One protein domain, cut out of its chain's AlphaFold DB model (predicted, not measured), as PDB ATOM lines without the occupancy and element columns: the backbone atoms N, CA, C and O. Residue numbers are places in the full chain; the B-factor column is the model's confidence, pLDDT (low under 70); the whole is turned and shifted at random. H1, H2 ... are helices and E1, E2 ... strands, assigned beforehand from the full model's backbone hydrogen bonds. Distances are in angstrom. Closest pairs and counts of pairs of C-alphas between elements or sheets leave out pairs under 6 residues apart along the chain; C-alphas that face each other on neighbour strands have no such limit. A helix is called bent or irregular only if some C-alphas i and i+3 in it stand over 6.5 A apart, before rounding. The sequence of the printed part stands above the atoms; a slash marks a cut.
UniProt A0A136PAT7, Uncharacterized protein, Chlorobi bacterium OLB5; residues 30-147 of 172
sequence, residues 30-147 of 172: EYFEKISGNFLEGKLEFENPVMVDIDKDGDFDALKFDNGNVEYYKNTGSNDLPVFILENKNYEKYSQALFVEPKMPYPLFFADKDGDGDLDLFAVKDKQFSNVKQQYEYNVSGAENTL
ATOM      1  N   GLU A  30     591.785 655.856 742.162       90.62
ATOM      2  CA  GLU A  30     593.176 655.378 742.158       90.62
ATOM      3  C   GLU A  30     593.949 655.851 740.916       90.62
ATOM      4  O   GLU A  30     595.139 656.160 740.997       90.62
ATOM      5  N   TYR A  31     593.286 655.923 739.759       92.00
ATOM      6  CA  TYR A  31     593.886 656.479 738.548       92.00
ATOM      7  C   TYR A  31     594.284 657.943 738.762       92.00
ATOM      8  O   TYR A  31     595.451 658.294 738.577       92.00
ATOM      9  N   PHE A  32     593.359 658.775 739.243       92.31
ATOM     10  CA  PHE A  32     593.635 660.186 739.511       92.31
ATOM     11  C   PHE A  32     594.649 660.394 740.637       92.31
ATOM     12  O   PHE A  32     595.464 661.309 740.542       92.31
ATOM     13  N   GLU A  33     594.678 659.537 741.662       91.19
ATOM     14  CA  GLU A  33     595.712 659.573 742.706       91.19
ATOM     15  C   GLU A  33     597.120 659.441 742.110       91.19
ATOM     16  O   GLU A  33     598.038 660.145 742.537       91.19
ATOM     17  N   LYS A  34     597.288 658.573 741.101       90.50
ATOM     18  CA  LYS A  34     598.571 658.336 740.422       90.50
ATOM     19  C   LYS A  34     598.973 659.499 739.526       90.50
ATOM     20  O   LYS A  34     600.122 659.929 739.580       90.50
ATOM     21  N   ILE A  35     598.047 660.005 738.712       91.62
ATOM     22  CA  ILE A  35     598.387 661.010 737.697       91.62
ATOM     23  C   ILE A  35     598.443 662.435 738.253       91.62
ATOM     24  O   ILE A  35     599.143 663.266 737.686       91.62
ATOM     25  N   SER A  36     597.781 662.735 739.379       91.19
ATOM     26  CA  SER A  36     597.684 664.102 739.930       91.19
ATOM     27  C   SER A  36     599.041 664.801 740.078       91.19
ATOM     28  O   SER A  36     599.159 665.991 739.786       91.19
ATOM     29  N   GLY A  37     600.087 664.069 740.478       89.25
ATOM     30  CA  GLY A  37     601.438 664.626 740.607       89.25
ATOM     31  C   GLY A  37     602.030 665.085 739.279       89.25
ATOM     32  O   GLY A  37     602.654 666.144 739.219       89.25
ATOM     33  N   ASN A  38     601.753 664.352 738.196       91.38
ATOM     34  CA  ASN A  38     602.247 664.678 736.860       91.38
ATOM     35  C   ASN A  38     601.744 666.041 736.396       91.38
ATOM     36  O   ASN A  38     602.462 666.734 735.688       91.38
ATOM     37  N   PHE A  39     600.541 666.427 736.822       89.25
ATOM     38  CA  PHE A  39     599.867 667.658 736.433       89.25
ATOM     39  C   PHE A  39     600.139 668.842 737.368       89.25
ATOM     40  O   PHE A  39     600.265 669.978 736.914       89.25
ATOM     41  N   LEU A  40     600.200 668.593 738.677       84.00
ATOM     42  CA  LEU A  40     600.144 669.651 739.690       84.00
ATOM     43  C   LEU A  40     601.522 670.062 740.228       84.00
ATOM     44  O   LEU A  40     601.659 671.132 740.819       84.00
ATOM     45  N   GLU A  41     602.563 669.251 740.034       86.12
ATOM     46  CA  GLU A  41     603.903 669.520 740.570       86.12
ATOM     47  C   GLU A  41     604.712 670.462 739.666       86.12
ATOM     48  O   GLU A  41     605.679 670.074 739.011       86.12
ATOM     49  N   GLY A  42     604.302 671.733 739.630       77.75
ATOM     50  CA  GLY A  42     605.046 672.804 738.958       77.75
ATOM     51  C   GLY A  42     604.992 672.762 737.428       77.75
ATOM     52  O   GLY A  42     605.873 673.321 736.776       77.75
ATOM     53  N   LYS A  43     603.989 672.092 736.846       83.56
ATOM     54  CA  LYS A  43     603.757 672.080 735.388       83.56
ATOM     55  C   LYS A  43     602.895 673.231 734.889       83.56
ATOM     56  O   LYS A  43     602.945 673.555 733.708       83.56
ATOM     57  N   LEU A  44     602.112 673.826 735.782       85.44
ATOM     58  CA  LEU A  44     601.248 674.964 735.509       85.44
ATOM     59  C   LEU A  44     601.659 676.121 736.418       85.44
ATOM     60  O   LEU A  44     601.985 675.922 737.587       85.44
ATOM     61  N   GLU A  45     601.638 677.339 735.882       86.12
ATOM     62  CA  GLU A  45     601.999 678.562 736.616       86.12
ATOM     63  C   GLU A  45     600.839 679.121 737.462       86.12
ATOM     64  O   GLU A  45     600.882 680.259 737.927       86.12
ATOM     65  N   PHE A  46     599.773 678.340 737.642       86.69
ATOM     66  CA  PHE A  46     598.573 678.728 738.370       86.69
ATOM     67  C   PHE A  46     598.049 677.576 739.224       86.69
ATOM     68  O   PHE A  46     598.306 676.402 738.957       86.69
ATOM     69  N   GLU A  47     597.307 677.930 740.267       84.12
ATOM     70  CA  GLU A  47     596.740 676.981 741.219       84.12
ATOM     71  C   GLU A  47     595.324 676.567 740.812       84.12
ATOM     72  O   GLU A  47     594.589 677.337 740.192       84.12
ATOM     73  N   ASN A  48     594.937 675.359 741.225       82.44
ATOM     74  CA  ASN A  48     593.579 674.818 741.119       82.44
ATOM     75  C   ASN A  48     592.993 674.834 739.690       82.44
ATOM     76  O   ASN A  48     591.916 675.397 739.475       82.44
ATOM     77  N   PRO A  49     593.684 674.216 738.709       87.75
ATOM     78  CA  PRO A  49     593.157 674.058 737.360       87.75
ATOM     79  C   PRO A  49     591.888 673.200 737.344       87.75
ATOM     80  O   PRO A  49     591.693 672.323 738.191       87.75
ATOM     81  N   VAL A  50     591.067 673.411 736.317       89.50
ATOM     82  CA  VAL A  50     590.086 672.415 735.880       89.50
ATOM     83  C   VAL A  50     590.705 671.610 734.748       89.50
ATOM     84  O   VAL A  50     591.160 672.190 733.768       89.50
ATOM     85  N   MET A  51     590.711 670.293 734.894       92.00
ATOM     86  CA  MET A  51     591.324 669.353 733.970       92.00
ATOM     87  C   MET A  51     590.250 668.575 733.220       92.00
ATOM     88  O   MET A  51     589.370 667.983 733.847       92.00
ATOM     89  N   VAL A  52     590.289 668.584 731.892       91.81
ATOM     90  CA  VAL A  52     589.276 667.942 731.038       91.81
ATOM     91  C   VAL A  52     589.848 667.741 729.637       91.81
ATOM     92  O   VAL A  52     590.616 668.573 729.180       91.81
ATOM     93  N   ASP A  53     589.492 666.651 728.962       93.69
ATOM     94  CA  ASP A  53     589.865 666.406 727.561       93.69
ATOM     95  C   ASP A  53     588.981 667.264 726.631       93.69
ATOM     96  O   ASP A  53     587.831 666.912 726.340       93.69
ATOM     97  N   ILE A  54     589.456 668.456 726.253       90.75
ATOM     98  CA  ILE A  54     588.649 669.445 725.514       90.75
ATOM     99  C   ILE A  54     588.560 669.091 724.035       90.75
ATOM    100  O   ILE A  54     587.507 669.277 723.415       90.75
ATOM    101  N   ASP A  55     589.654 668.604 723.461       92.00
ATOM    102  CA  ASP A  55     589.758 668.331 722.032       92.00
ATOM    103  C   ASP A  55     589.600 666.852 721.654       92.00
ATOM    104  O   ASP A  55     589.524 666.532 720.462       92.00
ATOM    105  N   LYS A  56     589.373 665.993 722.654       90.81
ATOM    106  CA  LYS A  56     589.019 664.575 722.534       90.81
ATOM    107  C   LYS A  56     590.165 663.716 722.018       90.81
ATOM    108  O   LYS A  56     589.922 662.759 721.272       90.81
ATOM    109  N   ASP A  57     591.400 664.055 722.378       93.00
ATOM    110  CA  ASP A  57     592.588 663.274 722.029       93.00
ATOM    111  C   ASP A  57     593.008 662.257 723.110       93.00
ATOM    112  O   ASP A  57     593.886 661.417 722.878       93.00
ATOM    113  N   GLY A  58     592.271 662.212 724.226       91.12
ATOM    114  CA  GLY A  58     592.396 661.208 725.277       91.12
ATOM    115  C   GLY A  58     593.349 661.596 726.406       91.12
ATOM    116  O   GLY A  58     593.587 660.763 727.298       91.12
ATOM    117  N   ASP A  59     593.882 662.818 726.380       95.31
ATOM    118  CA  ASP A  59     594.675 663.400 727.451       95.31
ATOM    119  C   ASP A  59     593.977 664.611 728.111       95.31
ATOM    120  O   ASP A  59     592.985 665.139 727.615       95.31
ATOM    121  N   PHE A  60     594.389 664.959 729.334       95.75
ATOM    122  CA  PHE A  60     593.763 666.056 730.071       95.75
ATOM    123  C   PHE A  60     594.421 667.389 729.747       95.75
ATOM    124  O   PHE A  60     595.582 667.630 730.095       95.75
ATOM    125  N   ASP A  61     593.607 668.297 729.229       96.69
ATOM    126  CA  ASP A  61     593.935 669.704 729.122       96.69
ATOM    127  C   ASP A  61     593.670 670.464 730.422       96.69
ATOM    128  O   ASP A  61     592.965 669.977 731.304       96.69
ATOM    129  N   ALA A  62     594.186 671.694 730.526       94.62
ATOM    130  CA  ALA A  62     593.981 672.559 731.683       94.62
ATOM    131  C   ALA A  62     593.228 673.850 731.330       94.62
ATOM    132  O   ALA A  62     593.585 674.595 730.415       94.62
ATOM    133  N   LEU A  63     592.221 674.170 732.137       90.44
ATOM    134  CA  LEU A  63     591.509 675.441 732.128       90.44
ATOM    135  C   LEU A  63     591.866 676.256 733.366       90.44
ATOM    136  O   LEU A  63     591.782 675.780 734.504       90.44
ATOM    137  N   LYS A  64     592.196 677.525 733.135       88.88
ATOM    138  CA  LYS A  64     592.384 678.525 734.182       88.88
ATOM    139  C   LYS A  64     591.211 679.488 734.181       88.88
ATOM    140  O   LYS A  64     590.924 680.116 733.164       88.88
ATOM    141  N   PHE A  65     590.590 679.654 735.340       82.38
ATOM    142  CA  PHE A  65     589.535 680.637 735.554       82.38
ATOM    143  C   PHE A  65     590.114 681.862 736.256       82.38
ATOM    144  O   PHE A  65     590.682 681.756 737.340       82.38
ATOM    145  N   ASP A  66     589.961 683.030 735.641       77.06
ATOM    146  CA  ASP A  66     590.445 684.301 736.176       77.06
ATOM    147  C   ASP A  66     589.426 685.403 735.881       77.06
ATOM    148  O   ASP A  66     589.253 685.821 734.738       77.06
ATOM    149  N   ASN A  67     588.716 685.864 736.915       75.94
ATOM    150  CA  ASN A  67     587.813 687.017 736.830       75.94
ATOM    151  C   ASN A  67     586.788 686.951 735.678       75.94
ATOM    152  O   ASN A  67     586.529 687.933 734.982       75.94
ATOM    153  N   GLY A  68     586.197 685.770 735.470       74.75
ATOM    154  CA  GLY A  68     585.217 685.527 734.407       74.75
ATOM    155  C   GLY A  68     585.828 685.266 733.027       74.75
ATOM    156  O   GLY A  68     585.081 684.977 732.096       74.75
ATOM    157  N   ASN A  69     587.152 685.328 732.886       83.94
ATOM    158  CA  ASN A  69     587.875 684.813 731.729       83.94
ATOM    159  C   ASN A  69     588.273 683.351 731.954       83.94
ATOM    160  O   ASN A  69     588.635 682.964 733.068       83.94
ATOM    161  N   VAL A  70     588.250 682.569 730.879       86.94
ATOM    162  CA  VAL A  70     588.797 681.215 730.841       86.94
ATOM    163  C   VAL A  70     589.954 681.183 729.853       86.94
ATOM    164  O   VAL A  70     589.790 681.515 728.677       86.94
ATOM    165  N   GLU A  71     591.125 680.779 730.336       92.56
ATOM    166  CA  GLU A  71     592.292 680.484 729.505       92.56
ATOM    167  C   GLU A  71     592.380 678.964 729.307       92.56
ATOM    168  O   GLU A  71     592.237 678.204 730.268       92.56
ATOM    169  N   TYR A  72     592.613 678.535 728.068       94.31
ATOM    170  CA  TYR A  72     592.784 677.141 727.672       94.31
ATOM    171  C   TYR A  72     594.257 676.832 727.416       94.31
ATOM    172  O   TYR A  72     594.897 677.449 726.557       94.31
ATOM    173  N   TYR A  73     594.769 675.858 728.162       97.06
ATOM    174  CA  TYR A  73     596.095 675.294 728.006       97.06
ATOM    175  C   TYR A  73     595.979 673.866 727.477       97.06
ATOM    176  O   TYR A  73     595.550 672.976 728.215       97.06
ATOM    177  N   LYS A  74     596.393 673.655 726.226       97.75
ATOM    178  CA  LYS A  74     596.428 672.326 725.624       97.75
ATOM    179  C   LYS A  74     597.584 671.517 726.209       97.75
ATOM    180  O   LYS A  74     598.714 672.015 726.272       97.75
ATOM    181  N   ASN A  75     597.329 670.276 726.593       97.50
ATOM    182  CA  ASN A  75     598.371 669.296 726.816       97.50
ATOM    183  C   ASN A  75     598.808 668.707 725.463       97.50
ATOM    184  O   ASN A  75     598.024 668.263 724.642       97.50
ATOM    185  N   THR A  76     600.102 668.786 725.178       97.12
ATOM    186  CA  THR A  76     600.710 668.269 723.937       97.12
ATOM    187  C   THR A  76     601.548 667.016 724.177       97.12
ATOM    188  O   THR A  76     602.244 666.542 723.277       97.12
ATOM    189  N   GLY A  77     601.539 666.528 725.420       95.69
ATOM    190  CA  GLY A  77     602.264 665.356 725.874       95.69
ATOM    191  C   GLY A  77     601.334 664.160 726.054       95.69
ATOM    192  O   GLY A  77     600.847 663.586 725.091       95.69
ATOM    193  N   SER A  78     601.202 663.709 727.299       95.44
ATOM    194  CA  SER A  78     600.309 662.617 727.707       95.44
ATOM    195  C   SER A  78     599.950 662.780 729.185       95.44
ATOM    196  O   SER A  78     600.614 663.542 729.886       95.44
ATOM    197  N   ASN A  79     598.991 662.010 729.705       94.56
ATOM    198  CA  ASN A  79     598.647 662.057 731.137       94.56
ATOM    199  C   ASN A  79     599.799 661.637 732.075       94.56
ATOM    200  O   ASN A  79     599.836 662.040 733.240       94.56
ATOM    201  N   ASP A  80     600.757 660.853 731.574       93.38
ATOM    202  CA  ASP A  80     601.943 660.444 732.338       93.38
ATOM    203  C   ASP A  80     603.056 661.499 732.310       93.38
ATOM    204  O   ASP A  80     603.868 661.593 733.231       93.38
ATOM    205  N   LEU A  81     603.101 662.310 731.253       94.31
ATOM    206  CA  LEU A  81     604.097 663.358 731.068       94.31
ATOM    207  C   LEU A  81     603.461 664.560 730.354       94.31
ATOM    208  O   LEU A  81     603.673 664.735 729.148       94.31
ATOM    209  N   PRO A  82     602.665 665.372 731.070       95.69
ATOM    210  CA  PRO A  82     601.931 666.460 730.450       95.69
ATOM    211  C   PRO A  82     602.868 667.607 730.073       95.69
ATOM    212  O   PRO A  82     603.832 667.925 730.785       95.69
ATOM    213  N   VAL A  83     602.569 668.236 728.939       95.75
ATOM    214  CA  VAL A  83     603.287 669.400 728.411       95.75
ATOM    215  C   VAL A  83     602.263 670.443 727.993       95.75
ATOM    216  O   VAL A  83     601.672 670.347 726.920       95.75
ATOM    217  N   PHE A  84     602.065 671.445 728.845       96.25
ATOM    218  CA  PHE A  84     601.046 672.465 728.637       96.25
ATOM    219  C   PHE A  84     601.542 673.633 727.790       96.25
ATOM    220  O   PHE A  84     602.576 674.237 728.083       96.25
ATOM    221  N   ILE A  85     600.757 673.992 726.779       96.00
ATOM    222  CA  ILE A  85     600.924 675.209 725.984       96.00
ATOM    223  C   ILE A  85     599.663 676.061 726.089       96.00
ATOM    224  O   ILE A  85     598.556 675.536 726.069       96.00
ATOM    225  N   LEU A  86     599.809 677.383 726.207       96.50
ATOM    226  CA  LEU A  86     598.660 678.286 726.131       96.50
ATOM    227  C   LEU A  86     598.132 678.290 724.692       96.50
ATOM    228  O   LEU A  86     598.743 678.909 723.821       96.50
ATOM    229  N   GLU A  87     596.999 677.632 724.467       97.25
ATOM    230  CA  GLU A  87     596.367 677.520 723.150       97.25
ATOM    231  C   GLU A  87     595.428 678.706 722.907       97.25
ATOM    232  O   GLU A  87     595.466 679.353 721.860       97.25
ATOM    233  N   ASN A  88     594.609 679.059 723.907       95.81
ATOM    234  CA  ASN A  88     593.685 680.180 723.788       95.81
ATOM    235  C   ASN A  88     593.524 680.955 725.101       95.81
ATOM    236  O   ASN A  88     592.945 680.479 726.073       95.81
ATOM    237  N   LYS A  89     593.969 682.214 725.102       94.25
ATOM    238  CA  LYS A  89     593.865 683.115 726.259       94.25
ATOM    239  C   LYS A  89     592.443 683.624 726.540       94.25
ATOM    240  O   LYS A  89     592.161 684.064 727.645       94.25
ATOM    241  N   ASN A  90     591.559 683.621 725.550       91.62
ATOM    242  CA  ASN A  90     590.169 684.053 725.704       91.62
ATOM    243  C   ASN A  90     589.263 682.926 725.212       91.62
ATOM    244  O   ASN A  90     588.464 683.127 724.297       91.62
ATOM    245  N   TYR A  91     589.475 681.730 725.761       90.31
ATOM    246  CA  TYR A  91     588.727 680.544 725.371       90.31
ATOM    247  C   TYR A  91     587.235 680.753 725.606       90.31
ATOM    248  O   TYR A  91     586.443 680.580 724.688       90.31
ATOM    249  N   GLU A  92     586.883 681.240 726.797       84.31
ATOM    250  CA  GLU A  92     585.525 681.649 727.133       84.31
ATOM    251  C   GLU A  92     585.515 682.900 728.010       84.31
ATOM    252  O   GLU A  92     586.470 683.185 728.741       84.31
ATOM    253  N   LYS A  93     584.413 683.656 727.948       78.88
ATOM    254  CA  LYS A  93     584.231 684.863 728.762       78.88
ATOM    255  C   LYS A  93     582.810 684.994 729.289       78.88
ATOM    256  O   LYS A  93     581.859 685.196 728.536       78.88
ATOM    257  N   TYR A  94     582.682 685.006 730.607       68.56
ATOM    258  CA  TYR A  94     581.413 685.165 731.302       68.56
ATOM    259  C   TYR A  94     581.183 686.635 731.679       68.56
ATOM    260  O   TYR A  94     582.034 687.291 732.278       68.56
ATOM    261  N   SER A  95     580.023 687.178 731.289       61.16
ATOM    262  CA  SER A  95     579.680 688.607 731.418       61.16
ATOM    263  C   SER A  95     579.301 689.039 732.836       61.16
ATOM    264  O   SER A  95     579.316 690.232 733.142       61.16
ATOM    265  N   GLN A  96     578.974 688.087 733.706       55.81
ATOM    266  CA  GLN A  96     578.711 688.313 735.120       55.81
ATOM    267  C   GLN A  96     579.397 687.200 735.912       55.81
ATOM    268  O   GLN A  96     579.108 686.023 735.698       55.81
ATOM    269  N   ALA A  97     580.268 687.566 736.856       52.22
ATOM    270  CA  ALA A  97     580.655 686.683 737.952       52.22
ATOM    271  C   ALA A  97     579.428 686.535 738.870       52.22
ATOM    272  O   ALA A  97     579.310 687.212 739.887       52.22
ATOM    273  N   LEU A  98     578.426 685.769 738.425       46.59
ATOM    274  CA  LEU A  98     577.111 685.700 739.073       46.59
ATOM    275  C   LEU A  98     577.174 685.144 740.495       46.59
ATOM    276  O   LEU A  98     576.273 685.374 741.289       46.59
ATOM    277  N   PHE A  99     578.260 684.475 740.837       41.28
ATOM    278  CA  PHE A  99     578.614 684.078 742.180       41.28
ATOM    279  C   PHE A  99     580.131 684.249 742.269       41.28
ATOM    280  O   PHE A  99     580.788 684.254 741.229       41.28
ATOM    281  N   VAL A 100     580.631 684.504 743.482       42.44
ATOM    282  CA  VAL A 100     582.030 684.398 743.938       42.44
ATOM    283  C   VAL A 100     582.965 683.877 742.849       42.44
ATOM    284  O   VAL A 100     582.684 682.796 742.332       42.44
ATOM    285  N   GLU A 101     584.037 684.622 742.526       50.50
ATOM    286  CA  GLU A 101     585.143 684.135 741.683       50.50
ATOM    287  C   GLU A 101     585.228 682.612 741.810       50.50
ATOM    288  O   GLU A 101     585.341 682.144 742.951       50.50
ATOM    289  N   PRO A 102     585.107 681.825 740.724       53.12
ATOM    290  CA  PRO A 102     585.250 680.379 740.798       53.12
ATOM    291  C   PRO A 102     586.730 680.061 741.024       53.12
ATOM    292  O   PRO A 102     587.388 679.401 740.228       53.12
ATOM    293  N   LYS A 103     587.287 680.589 742.112       53.19
ATOM    294  CA  LYS A 103     588.544 680.185 742.677       53.19
ATOM    295  C   LYS A 103     588.257 678.807 743.225       53.19
ATOM    296  O   LYS A 103     587.698 678.649 744.312       53.19
ATOM    297  N   MET A 104     588.542 677.819 742.391       64.31
ATOM    298  CA  MET A 104     588.361 676.434 742.767       64.31
ATOM    299  C   MET A 104     589.215 676.200 744.013       64.31
ATOM    300  O   MET A 104     590.382 676.593 744.022       64.31
ATOM    301  N   PRO A 105     588.654 675.648 745.100       66.31
ATOM    302  CA  PRO A 105     589.430 675.404 746.312       66.31
ATOM    303  C   PRO A 105     590.491 674.319 746.092       66.31
ATOM    304  O   PRO A 105     591.469 674.272 746.830       66.31
ATOM    305  N   TYR A 106     590.292 673.479 745.072       78.94
ATOM    306  CA  TYR A 106     591.109 672.326 744.725       78.94
ATOM    307  C   TYR A 106     591.153 672.158 743.200       78.94
ATOM    308  O   TYR A 106     590.189 672.554 742.539       78.94
ATOM    309  N   PRO A 107     592.203 671.539 742.634       85.12
ATOM    310  CA  PRO A 107     592.173 671.057 741.262       85.12
ATOM    311  C   PRO A 107     591.022 670.066 741.053       85.12
ATOM    312  O   PRO A 107     590.780 669.196 741.900       85.12
ATOM    313  N   LEU A 108     590.328 670.196 739.926       87.25
ATOM    314  CA  LEU A 108     589.216 669.326 739.542       87.25
ATOM    315  C   LEU A 108     589.555 668.606 738.241       87.25
ATOM    316  O   LEU A 108     590.114 669.229 737.347       87.25
ATOM    317  N   PHE A 109     589.186 667.335 738.115       89.75
ATOM    318  CA  PHE A 109     589.226 666.585 736.860       89.75
ATOM    319  C   PHE A 109     587.807 666.196 736.452       89.75
ATOM    320  O   PHE A 109     586.996 665.853 737.313       89.75
ATOM    321  N   PHE A 110     587.537 666.235 735.149       87.00
ATOM    322  CA  PHE A 110     586.292 665.770 734.551       87.00
ATOM    323  C   PHE A 110     586.565 664.651 733.553       87.00
ATOM    324  O   PHE A 110     587.337 664.851 732.615       87.00
ATOM    325  N   ALA A 111     585.949 663.487 733.755       87.75
ATOM    326  CA  ALA A 111     586.119 662.325 732.884       87.75
ATOM    327  C   ALA A 111     584.927 661.368 732.991       87.75
ATOM    328  O   ALA A 111     584.341 661.264 734.058       87.75
ATOM    329  N   ASP A 112     584.624 660.656 731.908       84.81
ATOM    330  CA  ASP A 112     583.545 659.660 731.828       84.81
ATOM    331  C   ASP A 112     583.991 658.328 732.451       84.81
ATOM    332  O   ASP A 112     584.723 657.552 731.827       84.81
ATOM    333  N   LYS A 113     583.657 658.098 733.723       83.00
ATOM    334  CA  LYS A 113     584.164 656.956 734.494       83.00
ATOM    335  C   LYS A 113     583.545 655.638 734.073       83.00
ATOM    336  O   LYS A 113     584.267 654.637 734.051       83.00
ATOM    337  N   ASP A 114     582.236 655.627 733.853       81.12
ATOM    338  CA  ASP A 114     581.451 654.414 733.631       81.12
ATOM    339  C   ASP A 114     581.073 654.189 732.158       81.12
ATOM    340  O   ASP A 114     580.514 653.142 731.813       81.12
ATOM    341  N   GLY A 115     581.492 655.099 731.275       78.12
ATOM    342  CA  GLY A 115     581.340 654.989 729.833       78.12
ATOM    343  C   GLY A 115     579.931 655.328 729.358       78.12
ATOM    344  O   GLY A 115     579.539 654.881 728.273       78.12
ATOM    345  N   ASP A 116     579.142 656.042 730.164       74.56
ATOM    346  CA  ASP A 116     577.777 656.433 729.819       74.56
ATOM    347  C   ASP A 116     577.704 657.720 728.970       74.56
ATOM    348  O   ASP A 116     576.652 658.052 728.406       74.56
ATOM    349  N   GLY A 117     578.855 658.366 728.761       76.44
ATOM    350  CA  GLY A 117     579.025 659.539 727.916       76.44
ATOM    351  C   GLY A 117     578.820 660.867 728.639       76.44
ATOM    352  O   GLY A 117     578.903 661.914 727.980       76.44
ATOM    353  N   ASP A 118     578.553 660.856 729.945       77.31
ATOM    354  CA  ASP A 118     578.584 662.046 730.784       77.31
ATOM    355  C   ASP A 118     579.935 662.204 731.516       77.31
ATOM    356  O   ASP A 118     580.800 661.333 731.482       77.31
ATOM    357  N   LEU A 119     580.220 663.412 732.020       80.00
ATOM    358  CA  LEU A 119     581.495 663.692 732.687       80.00
ATOM    359  C   LEU A 119     581.306 663.674 734.200       80.00
ATOM    360  O   LEU A 119     580.632 664.547 734.757       80.00
ATOM    361  N   ASP A 120     582.018 662.771 734.863       82.19
ATOM    362  CA  ASP A 120     582.095 662.702 736.316       82.19
ATOM    363  C   ASP A 120     583.110 663.685 736.883       82.19
ATOM    364  O   ASP A 120     584.060 664.098 736.217       82.19
ATOM    365  N   LEU A 121     582.935 664.039 738.156       83.94
ATOM    366  CA  LEU A 121     583.783 665.002 738.849       83.94
ATOM    367  C   LEU A 121     584.765 664.305 739.788       83.94
ATOM    368  O   LEU A 121     584.364 663.557 740.675       83.94
ATOM    369  N   PHE A 122     586.040 664.676 739.717       87.25
ATOM    370  CA  PHE A 122     587.066 664.252 740.666       87.25
ATOM    371  C   PHE A 122     587.750 665.466 741.283       87.25
ATOM    372  O   PHE A 122     588.375 666.264 740.591       87.25
ATOM    373  N   ALA A 123     587.660 665.606 742.604       86.62
ATOM    374  CA  ALA A 123     588.364 666.649 743.342       86.62
ATOM    375  C   ALA A 123     589.674 666.107 743.926       86.62
ATOM    376  O   ALA A 123     589.661 665.105 744.650       86.62
ATOM    377  N   VAL A 124     590.785 666.796 743.660       88.12
ATOM    378  CA  VAL A 124     592.117 666.433 744.161       88.12
ATOM    379  C   VAL A 124     592.473 667.295 745.364       88.12
ATOM    380  O   VAL A 124     592.708 668.492 745.245       88.12
ATOM    381  N   LYS A 125     592.521 666.691 746.547       83.69
ATOM    382  CA  LYS A 125     592.871 667.371 747.800       83.69
ATOM    383  C   LYS A 125     594.369 667.269 748.084       83.69
ATOM    384  O   LYS A 125     595.107 666.545 747.411       83.69
ATOM    385  N   ASP A 126     594.790 667.979 749.126       80.12
ATOM    386  CA  ASP A 126     596.170 668.007 749.602       80.12
ATOM    387  C   ASP A 126     596.777 666.612 749.784       80.12
ATOM    388  O   ASP A 126     596.102 665.643 750.151       80.12
ATOM    389  N   LYS A 127     598.097 666.541 749.588       86.88
ATOM    390  CA  LYS A 127     598.858 665.319 749.827       86.88
ATOM    391  C   LYS A 127     598.830 664.933 751.301       86.88
ATOM    392  O   LYS A 127     599.134 665.749 752.172       86.88
ATOM    393  N   GLN A 128     598.583 663.658 751.576       88.06
ATOM    394  CA  GLN A 128     598.716 663.076 752.909       88.06
ATOM    395  C   GLN A 128     599.725 661.932 752.904       88.06
ATOM    396  O   GLN A 128     599.865 661.211 751.919       88.06
ATOM    397  N   PHE A 129     600.454 661.764 754.008       88.75
ATOM    398  CA  PHE A 129     601.380 660.646 754.149       88.75
ATOM    399  C   PHE A 129     600.603 659.342 754.353       88.75
ATOM    400  O   PHE A 129     599.878 659.179 755.337       88.75
ATOM    401  N   SER A 130     600.773 658.400 753.432       86.81
ATOM    402  CA  SER A 130     600.214 657.058 753.519       86.81
ATOM    403  C   SER A 130     601.157 656.160 754.316       86.81
ATOM    404  O   SER A 130     602.223 655.776 753.837       86.81
ATOM    405  N   ASN A 131     600.753 655.763 755.526       88.44
ATOM    406  CA  ASN A 131     601.526 654.816 756.345       88.44
ATOM    407  C   ASN A 131     601.652 653.428 755.691       88.44
ATOM    408  O   ASN A 131     602.579 652.683 756.002       88.44
ATOM    409  N   VAL A 132     600.728 653.075 754.793       89.12
ATOM    410  CA  VAL A 132     600.746 651.794 754.073       89.12
ATOM    411  C   VAL A 132     601.784 651.825 752.954       89.12
ATOM    412  O   VAL A 132     602.583 650.899 752.846       89.12
ATOM    413  N   LYS A 133     601.801 652.892 752.146       85.31
ATOM    414  CA  LYS A 133     602.709 653.008 750.992       85.31
ATOM    415  C   LYS A 133     604.038 653.706 751.323       85.31
ATOM    416  O   LYS A 133     604.927 653.732 750.483       85.31
ATOM    417  N   GLN A 134     604.185 654.232 752.544       92.00
ATOM    418  CA  GLN A 134     605.369 654.959 753.030       92.00
ATOM    419  C   GLN A 134     605.750 656.156 752.137       92.00
ATOM    420  O   GLN A 134     606.926 656.435 751.913       92.00
ATOM    421  N   GLN A 135     604.747 656.874 751.622       89.00
ATOM    422  CA  GLN A 135     604.917 658.014 750.716       89.00
ATOM    423  C   GLN A 135     603.757 659.013 750.845       89.00
ATOM    424  O   GLN A 135     602.707 658.683 751.398       89.00
ATOM    425  N   TYR A 136     603.942 660.234 750.334       87.62
ATOM    426  CA  TYR A 136     602.868 661.226 750.220       87.62
ATOM    427  C   TYR A 136     601.993 660.938 748.999       87.62
ATOM    428  O   TYR A 136     602.514 660.774 747.901       87.62
ATOM    429  N   GLU A 137     600.675 660.930 749.186       87.44
ATOM    430  CA  GLU A 137     599.694 660.624 748.141       87.44
ATOM    431  C   GLU A 137     598.637 661.717 748.079       87.44
ATOM    432  O   GLU A 137     598.223 662.244 749.114       87.44
ATOM    433  N   TYR A 138     598.198 662.057 746.870       89.69
ATOM    434  CA  TYR A 138     597.018 662.893 746.694       89.69
ATOM    435  C   TYR A 138     595.787 662.160 747.216       89.69
ATOM    436  O   TYR A 138     595.670 660.949 747.056       89.69
ATOM    437  N   ASN A 139     594.860 662.892 747.828       88.00
ATOM    438  CA  ASN A 139     593.566 662.336 748.198       88.00
ATOM    439  C   ASN A 139     592.542 662.735 747.137       88.00
ATOM    440  O   ASN A 139     592.260 663.922 746.971       88.00
ATOM    441  N   VAL A 140     591.992 661.752 746.426       88.44
ATOM    442  CA  VAL A 140     591.000 662.001 745.377       88.44
ATOM    443  C   VAL A 140     589.609 661.623 745.862       88.44
ATOM    444  O   VAL A 140     589.375 660.539 746.393       88.44
ATOM    445  N   SER A 141     588.659 662.533 745.668       86.12
ATOM    446  CA  SER A 141     587.236 662.282 745.877       86.12
ATOM    447  C   SER A 141     586.509 662.395 744.540       86.12
ATOM    448  O   SER A 141     586.265 663.505 744.073       86.12
ATOM    449  N   GLY A 142     586.196 661.250 743.933       80.25
ATOM    450  CA  GLY A 142     585.305 661.156 742.777       80.25
ATOM    451  C   GLY A 142     583.835 661.191 743.190       80.25
ATOM    452  O   GLY A 142     583.458 660.592 744.201       80.25
ATOM    453  N   ALA A 143     583.019 661.884 742.409       73.81
ATOM    454  CA  ALA A 143     581.572 661.887 742.482       73.81
ATOM    455  C   ALA A 143     581.034 661.536 741.097       73.81
ATOM    456  O   ALA A 143     581.270 662.275 740.141       73.81
ATOM    457  N   GLU A 144     580.328 660.411 741.029       73.44
ATOM    458  CA  GLU A 144     579.604 660.016 739.827       73.44
ATOM    459  C   GLU A 144     578.447 660.983 739.607       73.44
ATOM    460  O   GLU A 144     577.680 661.281 740.541       73.44
ATOM    461  N   ASN A 145     578.313 661.472 738.382       65.50
ATOM    462  CA  ASN A 145     577.085 662.116 737.996       65.50
ATOM    463  C   ASN A 145     576.011 661.029 737.900       65.50
ATOM    464  O   ASN A 145     576.009 660.167 737.039       65.50
ATOM    465  N   THR A 146     575.057 661.044 738.827       58.03
ATOM    466  CA  THR A 146     573.992 660.026 738.877       58.03
ATOM    467  C   THR A 146     572.907 660.256 737.822       58.03
ATOM    468  O   THR A 146     571.858 659.604 737.854       58.03
ATOM    469  N   LEU A 147     573.122 661.191 736.894       53.06
ATOM    470  CA  LEU A 147     572.216 661.488 735.794       53.06
ATOM    471  C   LEU A 147     572.413 660.505 734.633       53.06
ATOM    472  O   LEU A 147     572.478 660.919 733.483       53.06
TER     473      LEU A 147
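Overview. This is residues 30 to 147 of the 172 residues of an uncharacterized protein of Chlorobi bacterium OLB5 (UniProt A0A136PAT7). One strongly twisted sheet of seven strands is built from two wings joined along its middle: E2, E3 and E4 make one wing, the long hairpin of E6 and E7 makes the other, and the short strands E1 and E5 lie side by side at the join. The single helix H1 packs on one face of the sheet at the second wing, with most of its contacts to E7 and E6. The printed part has 118 residues, mostly strand by class, with one named helix and seven named strands in the order H1 E1 E2 E3 E4 E5 E6 E7. The mixed sheet runs E4 E3 E2 E1 E5 E6 E7, antiparallel but for the parallel pair E1 and E5. The whole is compact, with a radius of gyration of the C-alphas of 14.8 A and spans of 48 by 34 by 31 A.

Arrangement. H1, residues 30 to 40, is on the sheet and forms two layers with it, a helix on one face of a sheet. Its closest C-alphas to E7, residues 135 to 143, are those of Glu 33 and Tyr 138, 5.4 A apart. In H1, 4 of 7 O i to N i+4 pairs are within hydrogen-bond range. E1, residues 50 to 52, E2, residues 61 to 66, E3, residues 69 to 75, and E4, residues 84 to 93, form a meander, each strand the antiparallel neighbour of the one before. N 63 and O 50 are 2.8 A apart, N 73 and O 62 2.8 A, and N 72 and O 88 2.8 A. E4 bends by 59 degrees at residue 87. E5, residues 108 to 111, is parallel to E1 at 14 degrees, with N 51 and O 108 2.7 A apart. E5, E6, residues 120 to 130, and E7 form a second meander, with N 109 and O 122 2.8 A apart and N 125 and O 139 2.8 A apart. E6 bends by 73 degrees at residue 127. E4 and E7 are the edge strands, and they are apart.

Along the chain. H1 begins at C-alpha 30, (593.176, 655.378, 742.158), and is 16.1 A long; it is irregular, but only just, with C-alphas 34 and 37 6.9 A apart. E1 is short; E2 measures 16.6 A, E3 19.4 A and E4 20.9 A. E5 begins at C-alpha 108, (589.216, 669.326, 739.542), and measures 10.1 A. E6 measures 25.6 A, and E7, 25.1 A, ends at C-alpha 143, (581.572, 661.887, 742.482).

Size, cuts and confidence. The C-alphas farthest apart are those of Ser 95 and Val 132, 48.1 A. The printed part has no cut. The link from E4 to E5, residues 94 to 107, is long. The mean pLDDT of the printed part is 84.0; residues 94 to 105 and 145 to 147 are under 70.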